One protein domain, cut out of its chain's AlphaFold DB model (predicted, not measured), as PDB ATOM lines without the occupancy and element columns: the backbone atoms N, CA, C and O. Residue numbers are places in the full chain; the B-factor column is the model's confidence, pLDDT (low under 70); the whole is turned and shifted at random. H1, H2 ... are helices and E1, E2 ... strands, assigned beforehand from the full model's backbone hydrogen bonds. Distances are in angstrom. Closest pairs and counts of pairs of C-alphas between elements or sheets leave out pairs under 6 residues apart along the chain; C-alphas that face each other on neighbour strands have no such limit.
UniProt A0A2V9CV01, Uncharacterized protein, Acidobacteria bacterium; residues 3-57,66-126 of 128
ATOM      1  N   ARG A   3     189.624 195.147 167.302       66.12
ATOM      2  CA  ARG A   3     188.473 194.235 167.282       66.12
ATOM      3  C   ARG A   3     187.222 194.823 167.954       66.12
ATOM      4  O   ARG A   3     186.122 194.663 167.441       66.12
ATOM      5  N   GLN A   4     187.377 195.529 169.075       66.00
ATOM      6  CA  GLN A   4     186.266 196.203 169.768       66.00
ATOM      7  C   GLN A   4     185.745 197.413 168.977       66.00
ATOM      8  O   GLN A   4     184.593 197.795 169.139       66.00
ATOM      9  N   GLN A   5     186.577 197.980 168.099       73.62
ATOM     10  CA  GLN A   5     186.226 199.098 167.221       73.62
ATOM     11  C   GLN A   5     185.564 198.638 165.910       73.62
ATOM     12  O   GLN A   5     185.194 199.485 165.106       73.62
ATOM     13  N   LYS A   6     185.407 197.318 165.690       73.69
ATOM     14  CA  LYS A   6     184.833 196.716 164.467       73.69
ATOM     15  C   LYS A   6     185.471 197.226 163.167       73.69
ATOM     16  O   LYS A   6     184.805 197.315 162.143       73.69
ATOM     17  N   LEU A   7     186.756 197.570 163.214       77.94
ATOM     18  CA  LEU A   7     187.495 197.983 162.026       77.94
ATOM     19  C   LEU A   7     187.744 196.764 161.134       77.94
ATOM     20  O   LEU A   7     188.068 195.683 161.636       77.94
ATOM     21  N   GLU A   8     187.638 196.954 159.823       80.06
ATOM     22  CA  GLU A   8     187.952 195.933 158.824       80.06
ATOM     23  C   GLU A   8     189.408 196.045 158.375       80.06
ATOM     24  O   GLU A   8     189.944 197.148 158.230       80.06
ATOM     25  N   ALA A   9     190.060 194.896 158.177       85.50
ATOM     26  CA  ALA A   9     191.426 194.868 157.680       85.50
ATOM     27  C   ALA A   9     191.457 195.388 156.232       85.50
ATOM     28  O   ALA A   9     190.641 194.944 155.425       85.50
ATOM     29  N   PRO A  10     192.406 196.269 155.874       89.00
ATOM     30  CA  PRO A  10     192.504 196.810 154.520       89.00
ATOM     31  C   PRO A  10     192.829 195.727 153.481       89.00
ATOM     32  O   PRO A  10     192.449 195.858 152.323       89.00
ATOM     33  N   ASP A  11     193.498 194.646 153.901       93.38
ATOM     34  CA  ASP A  11     193.760 193.459 153.089       93.38
ATOM     35  C   ASP A  11     193.124 192.223 153.746       93.38
ATOM     36  O   ASP A  11     193.651 191.640 154.702       93.38
ATOM     37  N   GLY A  12     191.965 191.826 153.221       92.38
ATOM     38  CA  GLY A  12     191.230 190.660 153.701       92.38
ATOM     39  C   GLY A  12     191.936 189.328 153.426       92.38
ATOM     40  O   GLY A  12     191.785 188.392 154.212       92.38
ATOM     41  N   ASP A  13     192.722 189.213 152.351       94.06
ATOM     42  CA  ASP A  13     193.436 187.973 152.032       94.06
ATOM     43  C   ASP A  13     194.620 187.770 152.982       94.06
ATOM     44  O   ASP A  13     194.732 186.713 153.610       94.06
ATOM     45  N   ALA A  14     195.441 188.805 153.183       94.56
ATOM     46  CA  ALA A  14     196.538 188.768 154.148       94.56
ATOM     47  C   ALA A  14     196.034 188.505 155.575       94.56
ATOM     48  O   ALA A  14     196.620 187.704 156.311       94.56
ATOM     49  N   TRP A  15     194.913 189.122 155.958       94.62
ATOM     50  CA  TRP A  15     194.252 188.858 157.235       94.62
ATOM     51  C   TRP A  15     193.832 187.389 157.377       94.62
ATOM     52  O   TRP A  15     194.174 186.720 158.357       94.62
ATOM     53  N   ASN A  16     193.134 186.851 156.373       94.88
ATOM     54  CA  ASN A  16     192.667 185.467 156.389       94.88
ATOM     55  C   ASN A  16     193.835 184.475 156.449       94.88
ATOM     56  O   ASN A  16     193.780 183.515 157.218       94.88
ATOM     57  N   LYS A  17     194.926 184.733 155.718       96.88
ATOM     58  CA  LYS A  17     196.155 183.925 155.767       96.88
ATOM     59  C   LYS A  17     196.782 183.878 157.162       96.88
ATOM     60  O   LYS A  17     197.294 182.831 157.551       96.88
ATOM     61  N   GLN A  18     196.726 184.961 157.937       96.88
ATOM     62  CA  GLN A  18     197.157 184.935 159.340       96.88
ATOM     63  C   GLN A  18     196.204 184.098 160.203       96.88
ATOM     64  O   GLN A  18     196.650 183.241 160.966       96.88
ATOM     65  N   MET A  19     194.891 184.280 160.038       95.38
ATOM     66  CA  MET A  19     193.886 183.516 160.786       95.38
ATOM     67  C   MET A  19     193.940 182.010 160.508       95.38
ATOM     68  O   MET A  19     193.748 181.219 161.430       95.38
ATOM     69  N   TYR A  20     194.236 181.584 159.277       97.31
ATOM     70  CA  TYR A  20     194.432 180.165 158.969       97.31
ATOM     71  C   TYR A  20     195.610 179.576 159.750       97.31
ATOM     72  O   TYR A  20     195.471 178.501 160.333       97.31
ATOM     73  N   LYS A  21     196.733 180.302 159.854       97.38
ATOM     74  CA  LYS A  21     197.883 179.880 160.673       97.38
ATOM     75  C   LYS A  21     197.513 179.765 162.152       97.38
ATOM     76  O   LYS A  21     197.864 178.771 162.780       97.38
ATOM     77  N   VAL A  22     196.756 180.731 162.681       95.88
ATOM     78  CA  VAL A  22     196.244 180.685 164.064       95.88
ATOM     79  C   VAL A  22     195.393 179.438 164.293       95.88
ATOM     80  O   VAL A  22     195.636 178.714 165.249       95.88
ATOM     81  N   ARG A  23     194.459 179.123 163.389       95.38
ATOM     82  CA  ARG A  23     193.586 177.942 163.522       95.38
ATOM     83  C   ARG A  23     194.362 176.629 163.484       95.38
ATOM     84  O   ARG A  23     194.076 175.737 164.274       95.38
ATOM     85  N   VAL A  24     195.353 176.511 162.597       97.62
ATOM     86  CA  VAL A  24     196.249 175.344 162.570       97.62
ATOM     87  C   VAL A  24     196.991 175.211 163.901       97.62
ATOM     88  O   VAL A  24     197.060 174.116 164.458       97.62
ATOM     89  N   PHE A  25     197.506 176.322 164.432       96.75
ATOM     90  CA  PHE A  25     198.223 176.330 165.702       96.75
ATOM     91  C   PHE A  25     197.322 175.969 166.891       96.75
ATOM     92  O   PHE A  25     197.695 175.100 167.673       96.75
ATOM     93  N   ASP A  26     196.121 176.547 166.986       95.19
ATOM     94  CA  ASP A  26     195.147 176.255 168.048       95.19
ATOM     95  C   ASP A  26     194.785 174.756 168.078       95.19
ATOM     96  O   ASP A  26     194.733 174.152 169.151       95.19
ATOM     97  N   GLN A  27     194.611 174.118 166.910       96.19
ATOM     98  CA  GLN A  27     194.377 172.668 166.834       96.19
ATOM     99  C   GLN A  27     195.595 171.844 167.279       96.19
ATOM    100  O   GLN A  27     195.432 170.801 167.911       96.19
ATOM    101  N   LEU A  28     196.814 172.293 166.966       97.81
ATOM    102  CA  LEU A  28     198.047 171.596 167.340       97.81
ATOM    103  C   LEU A  28     198.268 171.619 168.858       97.81
ATOM    104  O   LEU A  28     198.552 170.581 169.470       97.81
ATOM    105  N   VAL A  29     198.119 172.795 169.473       96.56
ATOM    106  CA  VAL A  29     198.351 172.973 170.912       96.56
ATOM    107  C   VAL A  29     197.158 172.548 171.761       96.56
ATOM    108  O   VAL A  29     197.356 172.264 172.937       96.56
ATOM    109  N   TYR A  30     195.957 172.426 171.187       96.56
ATOM    110  CA  TYR A  30     194.728 172.031 171.887       96.56
ATOM    111  C   TYR A  30     194.470 172.916 173.112       96.56
ATOM    112  O   TYR A  30     194.479 172.468 174.262       96.56
ATOM    113  N   ASP A  31     194.303 174.212 172.862       93.25
ATOM    114  CA  ASP A  31     193.795 175.124 173.879       93.25
ATOM    115  C   ASP A  31     192.291 174.906 174.047       93.25
ATOM    116  O   ASP A  31     191.528 175.039 173.097       93.25
ATOM    117  N   THR A  32     191.867 174.548 175.259       90.50
ATOM    118  CA  THR A  32     190.452 174.253 175.554       90.50
ATOM    119  C   THR A  32     189.572 175.490 175.719       90.50
ATOM    120  O   THR A  32     188.361 175.327 175.861       90.50
ATOM    121  N   ASP A  33     190.138 176.698 175.704       87.12
ATOM    122  CA  ASP A  33     189.380 177.953 175.779       87.12
ATOM    123  C   ASP A  33     189.818 178.967 174.701       87.12
ATOM    124  O   ASP A  33     190.271 180.075 175.010       87.12
ATOM    125  N   PRO A  34     189.716 178.612 173.403       81.25
ATOM    126  CA  PRO A  34     190.064 179.533 172.342       81.25
ATOM    127  C   PRO A  34     188.968 180.593 172.250       81.25
ATOM    128  O   PRO A  34     187.870 180.361 171.741       81.25
ATOM    129  N   ASN A  35     189.274 181.789 172.734       82.94
ATOM    130  CA  ASN A  35     188.377 182.926 172.651       82.94
ATOM    131  C   ASN A  35     189.005 184.034 171.800       82.94
ATOM    132  O   ASN A  35     190.214 184.257 171.764       82.94
ATOM    133  N   LEU A  36     188.155 184.771 171.092       80.69
ATOM    134  CA  LEU A  36     188.623 185.839 170.214       80.69
ATOM    135  C   LEU A  36     189.169 187.054 170.998       80.69
ATOM    136  O   LEU A  36     189.692 187.988 170.390       80.69
ATOM    137  N   THR A  37     188.964 187.134 172.320       84.81
ATOM    138  CA  THR A  37     189.593 188.169 173.165       84.81
ATOM    139  C   THR A  37     191.094 187.940 173.307       84.81
ATOM    140  O   THR A  37     191.835 188.907 173.456       84.81
ATOM    141  N   ASN A  38     191.549 186.706 173.101       89.94
ATOM    142  CA  ASN A  38     192.953 186.324 173.120       89.94
ATOM    143  C   ASN A  38     193.621 186.428 171.725       89.94
ATOM    144  O   ASN A  38     194.627 185.767 171.441       89.94
ATOM    145  N   VAL A  39     193.053 187.264 170.847       90.94
ATOM    146  CA  VAL A  39     193.580 187.634 169.525       90.94
ATOM    147  C   VAL A  39     193.801 189.147 169.507       90.94
ATOM    148  O   VAL A  39     192.855 189.928 169.375       90.94
ATOM    149  N   LEU A  40     195.059 189.569 169.651       92.00
ATOM    150  CA  LEU A  40     195.447 190.974 169.564       92.00
ATOM    151  C   LEU A  40     195.732 191.357 168.111       92.00
ATOM    152  O   LEU A  40     196.282 190.568 167.344       92.00
ATOM    153  N   ILE A  41     195.382 192.592 167.761       92.88
ATOM    154  CA  ILE A  41     195.582 193.167 166.428       92.88
ATOM    155  C   ILE A  41     196.393 194.444 166.598       92.88
ATOM    156  O   ILE A  41     195.920 195.387 167.241       92.88
ATOM    157  N   THR A  42     197.601 194.456 166.049       91.94
ATOM    158  CA  THR A  42     198.510 195.611 166.070       91.94
ATOM    159  C   THR A  42     198.114 196.666 165.042       91.94
ATOM    160  O   THR A  42     197.163 196.485 164.274       91.94
ATOM    161  N   GLU A  43     198.852 197.780 165.023       89.62
ATOM    162  CA  GLU A  43     198.582 198.904 164.129       89.62
ATOM    163  C   GLU A  43     198.766 198.602 162.633       89.62
ATOM    164  O   GLU A  43     198.075 199.165 161.780       89.62
ATOM    165  N   ASP A  44     199.614 197.636 162.325       90.75
ATOM    166  CA  ASP A  44     199.901 197.099 160.997       90.75
ATOM    167  C   ASP A  44     199.063 195.852 160.657       90.75
ATOM    168  O   ASP A  44     199.373 195.141 159.708       90.75
ATOM    169  N   TRP A  45     197.986 195.576 161.410       92.19
ATOM    170  CA  TRP A  45     197.080 194.433 161.185       92.19
ATOM    171  C   TRP A  45     197.729 193.052 161.344       92.19
ATOM    172  O   TRP A  45     197.223 192.046 160.836       92.19
ATOM    173  N   LYS A  46     198.818 192.979 162.109       93.69
ATOM    174  CA  LYS A  46     199.411 191.712 162.520       93.69
ATOM    175  C   LYS A  46     198.621 191.099 163.673       93.69
ATOM    176  O   LYS A  46     198.218 191.782 164.618       93.69
ATOM    177  N   ILE A  47     198.422 189.789 163.591       94.31
ATOM    178  CA  ILE A  47     197.726 189.007 164.607       94.31
ATOM    179  C   ILE A  47     198.724 188.445 165.617       94.31
ATOM    180  O   ILE A  47     199.683 187.766 165.247       94.31
ATOM    181  N   TRP A  48     198.441 188.658 166.900       94.31
ATOM    182  CA  TRP A  48     199.075 187.932 167.998       94.31
ATOM    183  C   TRP A  48     198.032 187.102 168.730       94.31
ATOM    184  O   TRP A  48     197.128 187.638 169.372       94.31
ATOM    185  N   ARG A  49     198.171 185.779 168.643       94.12
ATOM    186  CA  ARG A  49     197.428 184.849 169.490       94.12
ATOM    187  C   ARG A  49     198.170 184.741 170.825       94.12
ATOM    188  O   ARG A  49     199.355 184.421 170.837       94.12
ATOM    189  N   ILE A  50     197.493 185.078 171.918       94.12
ATOM    190  CA  ILE A  50     198.056 185.144 173.279       94.12
ATOM    191  C   ILE A  50     197.309 184.207 174.230       94.12
ATOM    192  O   ILE A  50     196.268 183.697 173.854       94.12
ATOM    193  N   ASP A  51     197.791 184.034 175.461       92.19
ATOM    194  CA  ASP A  51     197.097 183.275 176.517       92.19
ATOM    195  C   ASP A  51     196.701 181.848 176.092       92.19
ATOM    196  O   ASP A  51     195.597 181.582 175.619       92.19
ATOM    197  N   PHE A  52     197.661 180.940 176.279       94.00
ATOM    198  CA  PHE A  52     197.547 179.500 176.036       94.00
ATOM    199  C   PHE A  52     197.615 178.716 177.351       94.00
ATOM    200  O   PHE A  52     198.101 177.585 177.397       94.00
ATOM    201  N   THR A  53     197.170 179.323 178.455       92.12
ATOM    202  CA  THR A  53     197.253 178.727 179.801       92.12
ATOM    203  C   THR A  53     196.522 177.383 179.905       92.12
ATOM    204  O   THR A  53     196.803 176.578 180.796       92.12
ATOM    205  N   ARG A  54     195.607 177.099 178.967       94.38
ATOM    206  CA  ARG A  54     194.828 175.859 178.894       94.38
ATOM    207  C   ARG A  54     195.186 174.933 177.725       94.38
ATOM    208  O   ARG A  54     194.406 174.023 177.426       94.38
ATOM    209  N   ALA A  55     196.353 175.129 177.117       96.38
ATOM    210  CA  ALA A  55     196.881 174.297 176.042       96.38
ATOM    211  C   ALA A  55     197.560 173.001 176.537       96.38
ATOM    212  O   ALA A  55     197.593 172.690 177.732       96.38
ATOM    213  N   PHE A  56     198.071 172.235 175.571       96.81
ATOM    214  CA  PHE A  56     198.856 171.007 175.703       96.81
ATOM    215  C   PHE A  56     198.154 169.889 176.475       96.81
ATOM    216  O   PHE A  56     198.780 169.086 177.161       96.81
ATOM    217  N   ARG A  57     196.828 169.789 176.334       96.31
ATOM    218  CA  ARG A  57     196.064 168.682 176.923       96.31
ATOM    219  C   ARG A  57     196.454 167.342 176.299       96.31
ATOM    220  O   ARG A  57     196.888 167.270 175.151       96.31
ATOM    221  N   LYS A  66     186.913 171.273 161.358       93.88
ATOM    222  CA  LYS A  66     186.190 172.118 160.392       93.88
ATOM    223  C   LYS A  66     186.808 173.508 160.181       93.88
ATOM    224  O   LYS A  66     186.574 174.117 159.140       93.88
ATOM    225  N   ASP A  67     187.583 174.007 161.144       92.94
ATOM    226  CA  ASP A  67     188.225 175.321 161.056       92.94
ATOM    227  C   ASP A  67     189.493 175.287 160.183       92.94
ATOM    228  O   ASP A  67     189.968 176.335 159.726       92.94
ATOM    229  N   LEU A  68     190.005 174.086 159.889       97.12
ATOM    230  CA  LEU A  68     191.104 173.834 158.962       97.12
ATOM    231  C   LEU A  68     190.580 173.920 157.520       97.12
ATOM    232  O   LEU A  68     190.192 172.930 156.909       97.12
ATOM    233  N   VAL A  69     190.510 175.131 156.971       96.56
ATOM    234  CA  VAL A  69     189.957 175.358 155.617       96.56
ATOM    235  C   VAL A  69     191.054 175.553 154.574       96.56
ATOM    236  O   VAL A  69     190.946 175.040 153.461       96.56
ATOM    237  N   LYS A  70     192.116 176.278 154.937       98.06
ATOM    238  CA  LYS A  70     193.307 176.508 154.113       98.06
ATOM    239  C   LYS A  70     194.567 176.394 154.964       98.06
ATOM    240  O   LYS A  70     194.502 176.592 156.176       98.06
ATOM    241  N   CYS A  71     195.699 176.105 154.332       98.38
ATOM    242  CA  CYS A  71     196.996 176.027 154.999       98.38
ATOM    243  C   CYS A  71     198.098 176.639 154.139       98.38
ATOM    244  O   CYS A  71     198.094 176.508 152.918       98.38
ATOM    245  N   ASP A  72     199.055 177.275 154.798       98.38
ATOM    246  CA  ASP A  72     200.295 177.727 154.179       98.38
ATOM    247  C   ASP A  72     201.151 176.509 153.787       98.38
ATOM    248  O   ASP A  72     201.320 175.575 154.583       98.38
ATOM    249  N   ARG A  73     201.679 176.498 152.556       98.31
ATOM    250  CA  ARG A  73     202.470 175.367 152.033       98.31
ATOM    251  C   ARG A  73     203.679 175.039 152.903       98.31
ATOM    252  O   ARG A  73     203.934 173.864 153.179       98.31
ATOM    253  N   GLN A  74     204.400 176.062 153.355       98.19
ATOM    254  CA  GLN A  74     205.590 175.877 154.177       98.19
ATOM    255  C   GLN A  74     205.216 175.388 155.578       98.19
ATOM    256  O   GLN A  74     205.883 174.505 156.113       98.19
ATOM    257  N   LEU A  75     204.131 175.905 156.160       98.25
ATOM    258  CA  LEU A  75     203.615 175.427 157.441       98.25
ATOM    259  C   LEU A  75     203.253 173.941 157.376       98.25
ATOM    260  O   LEU A  75     203.676 173.180 158.243       98.25
ATOM    261  N   LEU A  76     202.517 173.509 156.346       98.50
ATOM    262  CA  LEU A  76     202.158 172.099 156.190       98.50
ATOM    263  C   LEU A  76     203.399 171.216 156.011       98.50
ATOM    264  O   LEU A  76     203.471 170.136 156.599       98.50
ATOM    265  N   GLN A  77     204.387 171.676 155.243       98.44
ATOM    266  CA  GLN A  77     205.643 170.950 155.077       98.44
ATOM    267  C   GLN A  77     206.418 170.839 156.396       98.44
ATOM    268  O   GLN A  77     206.881 169.753 156.735       98.44
ATOM    269  N   ASN A  78     206.497 171.922 157.171       98.44
ATOM    270  CA  ASN A  78     207.142 171.922 158.484       98.44
ATOM    271  C   ASN A  78     206.419 170.999 159.470       98.44
ATOM    272  O   ASN A  78     207.072 170.286 160.225       98.44
ATOM    273  N   LEU A  79     205.082 170.950 159.434       98.50
ATOM    274  CA  LEU A  79     204.317 169.989 160.228       98.50
ATOM    275  C   LEU A  79     204.692 168.556 159.850       98.50
ATOM    276  O   LEU A  79     204.978 167.772 160.747       98.50
ATOM    277  N   ARG A  80     204.760 168.212 158.556       98.50
ATOM    278  CA  ARG A  80     205.118 166.855 158.093       98.50
ATOM    279  C   ARG A  80     206.470 166.377 158.619       98.50
ATOM    280  O   ARG A  80     206.597 165.203 158.943       98.50
ATOM    281  N   ILE A  81     207.451 167.273 158.711       98.38
ATOM    282  CA  ILE A  81     208.815 166.930 159.142       98.38
ATOM    283  C   ILE A  81     209.070 167.160 160.635       98.38
ATOM    284  O   ILE A  81     210.167 166.879 161.101       98.38
ATOM    285  N   LEU A  82     208.089 167.674 161.387       98.19
ATOM    286  CA  LEU A  82     208.242 167.934 162.817       98.19
ATOM    287  C   LEU A  82     208.584 166.633 163.563       98.19
ATOM    288  O   LEU A  82     207.832 165.658 163.484       98.19
ATOM    289  N   ASP A  83     209.699 166.622 164.290       98.31
ATOM    290  CA  ASP A  83     210.155 165.467 165.066       98.31
ATOM    291  C   ASP A  83     209.715 165.596 166.531       98.31
ATOM    292  O   ASP A  83     210.012 166.582 167.206       98.31
ATOM    293  N   GLY A  84     209.028 164.574 167.048       98.25
ATOM    294  CA  GLY A  84     208.596 164.525 168.443       98.25
ATOM    295  C   GLY A  84     209.755 164.523 169.445       98.25
ATOM    296  O   GLY A  84     209.609 165.074 170.536       98.25
ATOM    297  N   ASN A  85     210.917 163.969 169.086       98.25
ATOM    298  CA  ASN A  85     212.109 164.014 169.935       98.25
ATOM    299  C   ASN A  85     212.662 165.437 170.035       98.25
ATOM    300  O   ASN A  85     212.990 165.892 171.130       98.25
ATOM    301  N   GLU A  86     212.716 166.158 168.911       98.19
ATOM    302  CA  GLU A  86     213.146 167.557 168.885       98.19
ATOM    303  C   GLU A  86     212.157 168.450 169.642       98.19
ATOM    304  O   GLU A  86     212.579 169.304 170.423       98.19
ATOM    305  N   VAL A  87     210.848 168.223 169.475       98.19
ATOM    306  CA  VAL A  87     209.816 168.926 170.249       98.19
ATOM    307  C   VAL A  87     210.031 168.694 171.739       98.19
ATOM    308  O   VAL A  87     210.090 169.661 172.495       98.19
ATOM    309  N   LEU A  88     210.188 167.440 172.171       98.38
ATOM    310  CA  LEU A  88     210.415 167.118 173.577       98.38
ATOM    311  C   LEU A  88     211.677 167.789 174.117       98.38
ATOM    312  O   LEU A  88     211.647 168.321 175.220       98.38
ATOM    313  N   GLU A  89     212.772 167.786 173.363       98.25
ATOM    314  CA  GLU A  89     214.022 168.392 173.816       98.25
ATOM    315  C   GLU A  89     213.911 169.915 173.930       98.25
ATOM    316  O   GLU A  89     214.247 170.484 174.966       98.25
ATOM    317  N   ARG A  90     213.365 170.579 172.906       98.00
ATOM    318  CA  ARG A  90     213.259 172.046 172.860       98.00
ATOM    319  C   ARG A  90     212.197 172.627 173.786       98.00
ATOM    320  O   ARG A  90     212.226 173.826 174.047       98.00
ATOM    321  N   THR A  91     211.248 171.818 174.251       97.31
ATOM    322  CA  THR A  91     210.158 172.275 175.129       97.31
ATOM    323  C   THR A  91     210.383 171.941 176.600       97.31
ATOM    324  O   THR A  91     209.552 172.296 177.435       97.31
ATOM    325  N   LYS A  92     211.509 171.315 176.961       95.62
ATOM    326  CA  LYS A  92     211.877 171.119 178.367       95.62
ATOM    327  C   LYS A  92     212.131 172.457 179.078       95.62
ATOM    328  O   LYS A  92     212.702 173.367 178.480       95.62
ATOM    329  N   PRO A  93     211.770 172.564 180.369       95.88
ATOM    330  CA  PRO A  93     211.092 171.558 181.199       95.88
ATOM    331  C   PRO A  93     209.551 171.629 181.125       95.88
ATOM    332  O   PRO A  93     208.875 171.044 181.964       95.88
ATOM    333  N   HIS A  94     208.987 172.380 180.177       97.00
ATOM    334  CA  HIS A  94     207.575 172.765 180.166       97.00
ATOM    335  C   HIS A  94     206.627 171.672 179.680       97.00
ATOM    336  O   HIS A  94     205.517 171.599 180.197       97.00
ATOM    337  N   LEU A  95     207.044 170.844 178.714       97.69
ATOM    338  CA  LEU A  95     206.250 169.705 178.252       97.69
ATOM    339  C   LEU A  95     206.886 168.375 178.637       97.69
ATOM    340  O   LEU A  95     208.097 168.168 178.515       97.69
ATOM    341  N   ASN A  96     206.040 167.440 179.055       97.62
ATOM    342  CA  ASN A  96     206.420 166.058 179.306       97.62
ATOM    343  C   ASN A  96     206.154 165.156 178.086       97.62
ATOM    344  O   ASN A  96     205.520 165.538 177.102       97.62
ATOM    345  N   LYS A  97     206.622 163.905 178.164       98.00
ATOM    346  CA  LYS A  97     206.512 162.924 177.071       98.00
ATOM    347  C   LYS A  97     205.071 162.666 176.617       98.00
ATOM    348  O   LYS A  97     204.849 162.503 175.423       98.00
ATOM    349  N   ASN A  98     204.108 162.636 177.538       98.31
ATOM    350  CA  ASN A  98     202.707 162.366 177.210       98.31
ATOM    351  C   ASN A  98     202.060 163.568 176.506       98.31
ATOM    352  O   ASN A  98     201.302 163.387 175.557       98.31
ATOM    353  N   GLU A  99     202.387 164.791 176.926       98.38
ATOM    354  CA  GLU A  99     201.903 166.021 176.279       98.38
ATOM    355  C   GLU A  99     202.460 166.159 174.861       98.38
ATOM    356  O   GLU A  99     201.719 166.485 173.930       98.38
ATOM    357  N   VAL A 100     203.744 165.837 174.674       98.56
ATOM    358  CA  VAL A 100     204.366 165.790 173.346       98.56
ATOM    359  C   VAL A 100     203.746 164.687 172.494       98.56
ATOM    360  O   VAL A 100     203.399 164.947 171.346       98.56
ATOM    361  N   ALA A 101     203.525 163.486 173.036       98.62
ATOM    362  CA  ALA A 101     202.855 162.410 172.304       98.62
ATOM    363  C   ALA A 101     201.454 162.832 171.824       98.62
ATOM    364  O   ALA A 101     201.109 162.618 170.662       98.62
ATOM    365  N   ALA A 102     200.682 163.510 172.678       98.62
ATOM    366  CA  ALA A 102     199.375 164.042 172.312       98.62
ATOM    367  C   ALA A 102     199.460 165.133 171.230       98.62
ATOM    368  O   ALA A 102     198.663 165.133 170.290       98.62
ATOM    369  N   LEU A 103     200.441 166.035 171.322       98.62
ATOM    370  CA  LEU A 103     200.706 167.046 170.294       98.62
ATOM    371  C   LEU A 103     201.052 166.406 168.949       98.62
ATOM    372  O   LEU A 103     200.498 166.811 167.927       98.62
ATOM    373  N   MET A 104     201.915 165.390 168.939       98.75
ATOM    374  CA  MET A 104     202.310 164.696 167.712       98.75
ATOM    375  C   MET A 104     201.141 163.915 167.098       98.75
ATOM    376  O   MET A 104     200.951 163.969 165.886       98.75
ATOM    377  N   ALA A 105     200.281 163.299 167.915       98.75
ATOM    378  CA  ALA A 105     199.055 162.664 167.427       98.75
ATOM    379  C   ALA A 105     198.114 163.671 166.736       98.75
ATOM    380  O   ALA A 105     197.540 163.382 165.683       98.75
ATOM    381  N   ARG A 106     197.986 164.888 167.284       98.69
ATOM    382  CA  ARG A 106     197.222 165.971 166.642       98.69
ATOM    383  C   ARG A 106     197.909 166.487 165.383       98.69
ATOM    384  O   ARG A 106     197.225 166.708 164.385       98.69
ATOM    385  N   ARG A 107     199.241 166.623 165.382       98.69
ATOM    386  CA  ARG A 107     200.019 166.948 164.176       98.69
ATOM    387  C   ARG A 107     199.676 165.976 163.053       98.69
ATOM    388  O   ARG A 107     199.343 166.429 161.958       98.69
ATOM    389  N   ASP A 108     199.737 164.672 163.316       98.81
ATOM    390  CA  ASP A 108     199.484 163.636 162.306       98.81
ATOM    391  C   ASP A 108     198.068 163.769 161.725       98.81
ATOM    392  O   ASP A 108     197.881 163.736 160.508       98.81
ATOM    393  N   LYS A 109     197.073 164.033 162.581       98.75
ATOM    394  CA  LYS A 109     195.685 164.274 162.155       98.75
ATOM    395  C   LYS A 109     195.523 165.541 161.322       98.75
ATOM    396  O   LYS A 109     194.784 165.512 160.343       98.75
ATOM    397  N   ILE A 110     196.210 166.634 161.662       98.69
ATOM    398  CA  ILE A 110     196.199 167.870 160.858       98.69
ATOM    399  C   ILE A 110     196.763 167.593 159.460       98.69
ATOM    400  O   ILE A 110     196.160 167.991 158.461       98.69
ATOM    401  N   VAL A 111     197.896 166.889 159.375       98.69
ATOM    402  CA  VAL A 111     198.528 166.538 158.096       98.69
ATOM    403  C   VAL A 111     197.602 165.654 157.258       98.69
ATOM    404  O   VAL A 111     197.368 165.965 156.089       98.69
ATOM    405  N   ALA A 112     197.036 164.601 157.855       98.56
ATOM    406  CA  ALA A 112     196.106 163.699 157.179       98.56
ATOM    407  C   ALA A 112     194.844 164.431 156.694       98.56
ATOM    408  O   ALA A 112     194.411 164.242 155.557       98.56
ATOM    409  N   TYR A 113     194.295 165.324 157.521       98.44
ATOM    410  CA  TYR A 113     193.128 166.126 157.174       98.44
ATOM    411  C   TYR A 113     193.396 167.013 155.950       98.44
ATOM    412  O   TYR A 113     192.611 167.012 155.000       98.44
ATOM    413  N   PHE A 114     194.525 167.733 155.917       98.50
ATOM    414  CA  PHE A 114     194.862 168.556 154.753       98.50
ATOM    415  C   PHE A 114     195.170 167.721 153.513       98.50
ATOM    416  O   PHE A 114     194.756 168.117 152.429       98.50
ATOM    417  N   GLN A 115     195.819 166.562 153.652       98.00
ATOM    418  CA  GLN A 115     196.046 165.643 152.533       98.00
ATOM    419  C   GLN A 115     194.723 165.175 151.906       98.00
ATOM    420  O   GLN A 115     194.567 165.200 150.682       98.00
ATOM    421  N   GLN A 116     193.745 164.803 152.734       98.06
ATOM    422  CA  GLN A 116     192.409 164.446 152.267       98.06
ATOM    423  C   GLN A 116     191.718 165.638 151.594       98.06
ATOM    424  O   GLN A 116     191.160 165.499 150.506       98.06
ATOM    425  N   LEU A 117     191.787 166.822 152.204       97.69
ATOM    426  CA  LEU A 117     191.155 168.023 151.667       97.69
ATOM    427  C   LEU A 117     191.754 168.427 150.308       97.69
ATOM    428  O   LEU A 117     191.008 168.783 149.396       97.69
ATOM    429  N   THR A 118     193.077 168.315 150.139       97.81
ATOM    430  CA  THR A 118     193.755 168.561 148.856       97.81
ATOM    431  C   THR A 118     193.392 167.528 147.799       97.81
ATOM    432  O   THR A 118     193.225 167.896 146.641       97.81
ATOM    433  N   ALA A 119     193.211 166.259 148.177       97.88
ATOM    434  CA  ALA A 119     192.774 165.221 147.244       97.88
ATOM    435  C   ALA A 119     191.337 165.463 146.748       97.88
ATOM    436  O   ALA A 119     191.025 165.186 145.595       97.88
ATOM    437  N   GLN A 120     190.470 166.015 147.602       97.44
ATOM    438  CA  GLN A 120     189.071 166.289 147.265       97.44
ATOM    439  C   GLN A 120     188.871 167.585 146.471       97.44
ATOM    440  O   GLN A 120     188.006 167.640 145.602       97.44
ATOM    441  N   LYS A 121     189.616 168.649 146.797       97.25
ATOM    442  CA  LYS A 121     189.382 170.006 146.262       97.25
ATOM    443  C   LYS A 121     190.485 170.516 145.334       97.25
ATOM    444  O   LYS A 121     190.337 171.586 144.751       97.25
ATOM    445  N   GLY A 122     191.581 169.772 145.207       97.19
ATOM    446  CA  GLY A 122     192.800 170.203 144.533       97.19
ATOM    447  C   GLY A 122     193.687 171.077 145.424       97.19
ATOM    448  O   GLY A 122     193.215 171.820 146.287       97.19
ATOM    449  N   GLU A 123     195.001 171.012 145.203       96.00
ATOM    450  CA  GLU A 123     195.967 171.748 146.025       96.00
ATOM    451  C   GLU A 123     195.766 173.262 145.987       96.00
ATOM    452  O   GLU A 123     195.818 173.898 147.031       96.00
ATOM    453  N   ALA A 124     195.512 173.849 144.815       96.19
ATOM    454  CA  ALA A 124     195.381 175.302 144.666       96.19
ATOM    455  C   ALA A 124     194.186 175.894 145.442       96.19
ATOM    456  O   ALA A 124     194.197 177.070 145.795       96.19
ATOM    457  N   ALA A 125     193.162 175.085 145.736       96.25
ATOM    458  CA  ALA A 125     192.005 175.522 146.514       96.25
ATOM    459  C   ALA A 125     192.277 175.539 148.031       96.25
ATOM    460  O   ALA A 125     191.615 176.272 148.770       96.25
ATOM    461  N   VAL A 126     193.239 174.733 148.494       97.44
ATOM    462  CA  VAL A 126     193.480 174.449 149.919       97.44
ATOM    463  C   VAL A 126     194.798 175.049 150.407       97.44
ATOM    464  O   VAL A 126     194.875 175.533 151.536       97.44
TER     465      VAL A 126
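This is residues 3 to 57 and 66 to 126 of the 128 residues of an uncharacterized protein of Acidobacteria bacterium (UniProt A0A2V9CV01). A small hairpin of two short strands, E1 and E2, lies beside helix H1, and the last part of H1 packs on the middle of a long straight helix, H4. H4 is the spine of the model: H2 packs on its middle, H3 on its first part, and the short H5 folds back on its last part. The printed part has 116 residues, with five named helices and two named strands in the order H1, E1, E2, H2, H3, H4, H5; the two-stranded sheet is antiparallel and the class is mostly helix. The whole is compact, with a radius of gyration of the C-alphas of 15.5 A and spans of 43 by 36 by 21 A.

Find C-alpha 39 at (193.580, 187.634, 169.525), where E1 begins; it has residues 39 to 41, and E2 has residues 47 to 49. Go back to C-alpha 12 at (191.230, 190.660, 153.701), where H1, residues 12 to 29, begins its 25.7 A. After the cut come H2, residues 73 to 81, 12.7 A long, and H3, residues 84 to 90, 9.9 A long. H4, residues 97 to 121, runs 36.0 A from (206.512, 162.924, 177.071) to (189.382, 170.006, 146.262). H5 is residues 123 to 126.

Look first at the hairpin of E1 and E2, antiparallel at 155 degrees, where N 40 and O 48 are 2.8 A apart and N 48 and O 40 are 2.9 A apart, both within hydrogen-bond range. The closest C-alphas of H1 and E2 are those of Gln 18 and Ile 47, 6.7 A apart. Farther along, residues 24 to 29 of H1 touch residues 103 to 110 of H4, closest at the C-alphas of Leu 28 and Arg 106, 5.7 A, with a steep tilt of 42 degrees, opposite ways. H4 is the hub, touching four helices. H2 touches its residues 107 to 111, closest at C-alphas 79 and 107, 6.6 A, with a steep tilt of 46 degrees. H3 touches its residues 97 to 104, closest at C-alphas 88 and 100, 6.2 A. H5 touches its residues 114 to 118, closest at C-alphas 118 and 126, 6.0 A. H1 and H2 are close but not clearly touching, their closest C-alphas, 21 and 75, being 7.9 A apart. In H1, H2, H3 and H4 every O i to N i+4 pair is within hydrogen-bond range; H5 is too short for such a pair.

The C-alphas farthest apart are those of Gln 5 and Asn 85, 43.7 A. Residues 58 to 65 are not printed, and C-alphas 57 and 66 stand 19.6 A apart across this cut, which falls in the link from E2 to H2. Of the links that are printed whole, none is long. The mean pLDDT of the printed part is 94.5, and residues 3 to 4 are under 70.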